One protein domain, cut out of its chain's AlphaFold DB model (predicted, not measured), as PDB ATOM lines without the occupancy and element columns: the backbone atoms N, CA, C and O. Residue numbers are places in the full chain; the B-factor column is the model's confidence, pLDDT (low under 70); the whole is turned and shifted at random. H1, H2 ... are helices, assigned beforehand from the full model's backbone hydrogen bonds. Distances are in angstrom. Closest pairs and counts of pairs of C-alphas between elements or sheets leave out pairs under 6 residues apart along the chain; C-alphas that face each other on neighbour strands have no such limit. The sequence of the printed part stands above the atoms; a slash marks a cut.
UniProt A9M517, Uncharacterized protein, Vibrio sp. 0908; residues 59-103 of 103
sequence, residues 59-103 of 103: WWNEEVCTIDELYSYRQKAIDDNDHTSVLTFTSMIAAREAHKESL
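AT A GLANCE: This is residues 59 to 103 of the 103 residues of an uncharacterized protein of Vibrio sp. 0908 (UniProt A9M517). A helical hairpin: H1 and the longer H2 lie side by side and run opposite ways, and a curl of residues without a named element, 59 to 66, precedes H1. The printed part has 45 residues, with two named helices in the order H1, H2 and no named strand; the class is all helix. It is compact, with a radius of gyration of the C-alphas of 10.7 A, and only just elongated, spanning 34 by 17 by 11 A.

IN THESE COORDINATES: After residues 59 to 66, H1 covers residues 67 to 79, 18.7 A long, beginning at C-alpha 67 (15.687, 22.444, 0.824). H2 covers residues 83 to 101, 26.6 A long, from C-alpha 83 (26.515, 35.994, -7.359) to C-alpha 101 (3.947, 28.910, 4.854).

HOW THE PARTS SIT: H1 and H2 form a helical hairpin through a tight link of 3 residues. They touch, with 17 pairs of C-alphas within 8 A; the closest C-alphas, those of Arg 74 and Val 86, are 5.3 A apart. Their lines stand at a shallow tilt of 22 degrees, opposite ways. In H1 and H2, every O i to N i+4 pair is within hydrogen-bond range.

THE WHOLE: The two C-alphas farthest apart, those of Asp 80 and Leu 103, are 34.6 A apart. The printed part has no cut and ends at the chain's last residue, 103. The mean pLDDT of the printed part is 95.2; residue 103 is under 70.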
ATOM      1  N   TRP A  59      14.360  21.298  -8.688       95.81
ATOM      2  CA  TRP A  59      14.541  22.138  -7.486       95.81
ATOM      3  C   TRP A  59      13.236  22.409  -6.711       95.81
ATOM      4  O   TRP A  59      13.263  22.700  -5.521       95.81
ATOM      5  N   TRP A  60      12.089  22.348  -7.394       95.62
ATOM      6  CA  TRP A  60      10.761  22.561  -6.823       95.62
ATOM      7  C   TRP A  60      10.185  21.316  -6.125       95.62
ATOM      8  O   TRP A  60       9.211  21.455  -5.390       95.62
ATOM      9  N   ASN A  61      10.758  20.123  -6.326       94.88
ATOM     10  CA  ASN A  61      10.295  18.848  -5.774       94.88
ATOM     11  C   ASN A  61      11.250  18.355  -4.670       94.88
ATOM     12  O   ASN A  61      12.413  18.085  -4.953       94.88
ATOM     13  N   GLU A  62      10.740  18.171  -3.445       93.94
ATOM     14  CA  GLU A  62      11.542  17.739  -2.281       93.94
ATOM     15  C   GLU A  62      12.135  16.334  -2.463       93.94
ATOM     16  O   GLU A  62      13.215  16.059  -1.958       93.94
ATOM     17  N   GLU A  63      11.466  15.452  -3.214       95.50
ATOM     18  CA  GLU A  63      11.964  14.095  -3.483       95.50
ATOM     19  C   GLU A  63      13.160  14.084  -4.449       95.50
ATOM     20  O   GLU A  63      13.872  13.086  -4.546       95.50
ATOM     21  N   VAL A  64      13.368  15.180  -5.189       95.50
ATOM     22  CA  VAL A  64      14.448  15.326  -6.180       95.50
ATOM     23  C   VAL A  64      15.559  16.240  -5.675       95.50
ATOM     24  O   VAL A  64      16.726  15.992  -5.961       95.50
ATOM     25  N   CYS A  65      15.205  17.313  -4.970       96.25
ATOM     26  CA  CYS A  65      16.141  18.251  -4.371       96.25
ATOM     27  C   CYS A  65      15.533  18.780  -3.077       96.25
ATOM     28  O   CYS A  65      14.536  19.507  -3.088       96.25
ATOM     29  N   THR A  66      16.172  18.446  -1.968       96.62
ATOM     30  CA  THR A  66      15.771  18.917  -0.650       96.62
ATOM     31  C   THR A  66      16.075  20.405  -0.477       96.62
ATOM     32  O   THR A  66      16.938  20.981  -1.155       96.62
ATOM     33  N   ILE A  67      15.390  21.049   0.469       97.25
ATOM     34  CA  ILE A  67      15.687  22.444   0.824       97.25
ATOM     35  C   ILE A  67      17.125  22.621   1.352       97.25
ATOM     36  O   ILE A  67      17.777  23.613   1.027       97.25
ATOM     37  N   ASP A  68      17.655  21.639   2.087       98.00
ATOM     38  CA  ASP A  68      19.020  21.670   2.628       98.00
ATOM     39  C   ASP A  68      20.078  21.584   1.519       98.00
ATOM     40  O   ASP A  68      21.110  22.258   1.575       98.00
ATOM     41  N   GLU A  69      19.807  20.826   0.454       97.56
ATOM     42  CA  GLU A  69      20.653  20.831  -0.740       97.56
ATOM     43  C   GLU A  69      20.673  22.206  -1.414       97.56
ATOM     44  O   GLU A  69      21.745  22.685  -1.786       97.56
ATOM     45  N   LEU A  70      19.525  22.890  -1.520       97.94
ATOM     46  CA  LEU A  70      19.478  24.259  -2.051       97.94
ATOM     47  C   LEU A  70      20.301  25.230  -1.194       97.94
ATOM     48  O   LEU A  70      21.028  26.066  -1.741       97.94
ATOM     49  N   TYR A  71      20.243  25.094   0.133       98.50
ATOM     50  CA  TYR A  71      21.083  25.860   1.051       98.50
ATOM     51  C   TYR A  71      22.576  25.594   0.843       98.50
ATOM     52  O   TYR A  71      23.359  26.543   0.747       98.50
ATOM     53  N   SER A  72      22.962  24.327   0.697       98.38
ATOM     54  CA  SER A  72      24.339  23.925   0.395       98.38
ATOM     55  C   SER A  72      24.825  24.495  -0.944       98.38
ATOM     56  O   SER A  72      25.913  25.071  -1.029       98.38
ATOM     57  N   TYR A  73      23.995  24.446  -1.991       97.75
ATOM     58  CA  TYR A  73      24.328  25.035  -3.289       97.75
ATOM     59  C   TYR A  73      24.468  26.557  -3.235       97.75
ATOM     60  O   TYR A  73      25.362  27.108  -3.885       97.75
ATOM     61  N   ARG A  74      23.628  27.244  -2.450       98.25
ATOM     62  CA  ARG A  74      23.776  28.682  -2.200       98.25
ATOM     63  C   ARG A  74      25.094  28.981  -1.492       98.25
ATOM     64  O   ARG A  74      25.790  29.893  -1.928       98.25
ATOM     65  N   GLN A  75      25.449  28.222  -0.453       98.62
ATOM     66  CA  GLN A  75      26.710  28.418   0.266       98.62
ATOM     67  C   GLN A  75      27.907  28.234  -0.665       98.62
ATOM     68  O   GLN A  75      28.748  29.120  -0.763       98.62
ATOM     69  N   LYS A  76      27.914  27.158  -1.458       98.25
ATOM     70  CA  LYS A  76      28.947  26.947  -2.471       98.25
ATOM     71  C   LYS A  76      29.051  28.118  -3.454       98.25
ATOM     72  O   LYS A  76      30.150  28.516  -3.815       98.25
ATOM     73  N   ALA A  77      27.924  28.673  -3.897       97.94
ATOM     74  CA  ALA A  77      27.928  29.822  -4.800       97.94
ATOM     75  C   ALA A  77      28.484  31.101  -4.141       97.94
ATOM     76  O   ALA A  77      29.100  31.907  -4.835       97.94
ATOM     77  N   ILE A  78      28.289  31.283  -2.829       98.50
ATOM     78  CA  ILE A  78      28.922  32.361  -2.053       98.50
ATOM     79  C   ILE A  78      30.436  32.149  -2.014       98.50
ATOM     80  O   ILE A  78      31.181  33.066  -2.350       98.50
ATOM     81  N   ASP A  79      30.877  30.938  -1.668       98.50
ATOM     82  CA  ASP A  79      32.299  30.590  -1.563       98.50
ATOM     83  C   ASP A  79      33.023  30.751  -2.913       98.50
ATOM     84  O   ASP A  79      34.152  31.238  -2.971       98.50
ATOM     85  N   ASP A  80      32.345  30.408  -4.014       98.00
ATOM     86  CA  ASP A  80      32.848  30.536  -5.387       98.00
ATOM     87  C   ASP A  80      32.706  31.976  -5.953       98.00
ATOM     88  O   ASP A  80      33.062  32.226  -7.108       98.00
ATOM     89  N   ASN A  81      32.170  32.927  -5.175       97.25
ATOM     90  CA  ASN A  81      31.843  34.298  -5.592       97.25
ATOM     91  C   ASN A  81      30.950  34.377  -6.858       97.25
ATOM     92  O   ASN A  81      31.021  35.326  -7.644       97.25
ATOM     93  N   ASP A  82      30.088  33.374  -7.075       96.69
ATOM     94  CA  ASP A  82      29.128  33.317  -8.183       96.69
ATOM     95  C   ASP A  82      27.786  33.925  -7.756       96.69
ATOM     96  O   ASP A  82      26.805  33.229  -7.475       96.69
ATOM     97  N   HIS A  83      27.721  35.257  -7.749       95.94
ATOM     98  CA  HIS A  83      26.515  35.994  -7.359       95.94
ATOM     99  C   HIS A  83      25.278  35.644  -8.199       95.94
ATOM    100  O   HIS A  83      24.150  35.720  -7.712       95.94
ATOM    101  N   THR A  84      25.463  35.221  -9.453       95.56
ATOM    102  CA  THR A  84      24.340  34.841 -10.322       95.56
ATOM    103  C   THR A  84      23.709  33.525  -9.877       95.56
ATOM    104  O   THR A  84      22.483  33.381  -9.865       95.56
ATOM    105  N   SER A  85      24.540  32.576  -9.444       96.69
ATOM    106  CA  SER A  85      24.084  31.348  -8.804       96.69
ATOM    107  C   SER A  85      23.511  31.608  -7.413       96.69
ATOM    108  O   SER A  85      22.473  31.027  -7.105       96.69
ATOM    109  N   VAL A  86      24.097  32.513  -6.615       98.00
ATOM    110  CA  VAL A  86      23.536  32.915  -5.308       98.00
ATOM    111  C   VAL A  86      22.115  33.445  -5.463       98.00
ATOM    112  O   VAL A  86      21.214  32.949  -4.788       98.00
ATOM    113  N   LEU A  87      21.898  34.400  -6.374       97.06
ATOM    114  CA  LEU A  87      20.572  34.948  -6.664       97.06
ATOM    115  C   LEU A  87      19.596  33.830  -7.042       97.06
ATOM    116  O   LEU A  87      18.528  33.706  -6.452       97.06
ATOM    117  N   THR A  88      20.007  32.963  -7.968       97.56
ATOM    118  CA  THR A  88      19.164  31.875  -8.474       97.56
ATOM    119  C   THR A  88      18.755  30.895  -7.368       97.56
ATOM    120  O   THR A  88      17.570  30.599  -7.233       97.56
ATOM    121  N   PHE A  89      19.701  30.408  -6.559       98.38
ATOM    122  CA  PHE A  89      19.394  29.479  -5.465       98.38
ATOM    123  C   PHE A  89      18.588  30.146  -4.352       98.38
ATOM    124  O   PHE A  89      17.663  29.539  -3.822       98.38
ATOM    125  N   THR A  90      18.874  31.410  -4.038       98.38
ATOM    126  CA  THR A  90      18.106  32.167  -3.039       98.38
ATOM    127  C   THR A  90      16.651  32.331  -3.470       98.38
ATOM    128  O   THR A  90      15.756  32.132  -2.657       98.38
ATOM    129  N   SER A  91      16.386  32.600  -4.753       98.00
ATOM    130  CA  SER A  91      15.015  32.657  -5.273       98.00
ATOM    131  C   SER A  91      14.297  31.304  -5.219       98.00
ATOM    132  O   SER A  91      13.104  31.268  -4.924       98.00
ATOM    133  N   MET A  92      14.999  30.193  -5.472       97.50
ATOM    134  CA  MET A  92      14.428  28.845  -5.324       97.50
ATOM    135  C   MET A  92      14.035  28.557  -3.872       97.50
ATOM    136  O   MET A  92      12.933  28.073  -3.626       97.50
ATOM    137  N   ILE A  93      14.917  28.886  -2.922       98.25
ATOM    138  CA  ILE A  93      14.670  28.738  -1.481       98.25
ATOM    139  C   ILE A  93      13.451  29.567  -1.074       98.25
ATOM    140  O   ILE A  93      12.500  29.008  -0.539       98.25
ATOM    141  N   ALA A  94      13.425  30.857  -1.427       97.94
ATOM    142  CA  ALA A  94      12.312  31.745  -1.100       97.94
ATOM    143  C   ALA A  94      10.968  31.209  -1.625       97.94
ATOM    144  O   ALA A  94       9.973  31.216  -0.908       97.94
ATOM    145  N   ALA A  95      10.937  30.681  -2.855       97.31
ATOM    146  CA  ALA A  95       9.730  30.077  -3.415       97.31
ATOM    147  C   ALA A  95       9.289  28.807  -2.658       97.31
ATOM    148  O   ALA A  95       8.096  28.604  -2.435       97.31
ATOM    149  N   ARG A  96      10.239  27.952  -2.256       96.81
ATOM    150  CA  ARG A  96       9.967  26.721  -1.490       96.81
ATOM    151  C   ARG A  96       9.449  27.031  -0.086       96.81
ATOM    152  O   ARG A  96       8.538  26.353   0.382       96.81
ATOM    153  N   GLU A  97      10.018  28.030   0.577       95.88
ATOM    154  CA  GLU A  97       9.621  28.438   1.928       95.88
ATOM    155  C   GLU A  97       8.249  29.105   1.934       95.88
ATOM    156  O   GLU A  97       7.385  28.691   2.703       95.88
ATOM    157  N   ALA A  98       7.989  30.013   0.989       95.38
ATOM    158  CA  ALA A  98       6.669  30.620   0.829       95.38
ATOM    159  C   ALA A  98       5.571  29.570   0.575       95.38
ATOM    160  O   ALA A  98       4.452  29.700   1.068       95.38
ATOM    161  N   HIS A  99       5.881  28.497  -0.164       91.44
ATOM    162  CA  HIS A  99       4.932  27.402  -0.350       91.44
ATOM    163  C   HIS A  99       4.628  26.664   0.964       91.44
ATOM    164  O   HIS A  99       3.466  26.354   1.217       91.44
ATOM    165  N   LYS A 100       5.633  26.425   1.817       84.12
ATOM    166  CA  LYS A 100       5.429  25.792   3.131       84.12
ATOM    167  C   LYS A 100       4.582  26.656   4.067       84.12
ATOM    168  O   LYS A 100       3.765  26.105   4.785       84.12
ATOM    169  N   GLU A 101       4.753  27.977   4.044       76.75
ATOM    170  CA  GLU A 101       3.947  28.910   4.854       76.75
ATOM    171  C   GLU A 101       2.479  28.988   4.411       76.75
ATOM    172  O   GLU A 101       1.613  29.376   5.192       76.75
ATOM    173  N   SER A 102       2.195  28.638   3.153       75.75
ATOM    174  CA  SER A 102       0.843  28.663   2.583       75.75
ATOM    175  C   SER A 102       0.009  27.396   2.832       75.75
ATOM    176  O   SER A 102      -1.154  27.367   2.423       75.75
ATOM    177  N   LEU A 103       0.597  26.361   3.446       68.44
ATOM    178  CA  LEU A 103      -0.032  25.069   3.763       68.44
ATOM    179  C   LEU A 103      -0.470  25.009   5.231       68.44
ATOM    180  O   LEU A 103      -1.561  24.445   5.474       68.44
TER     181      LEU A 103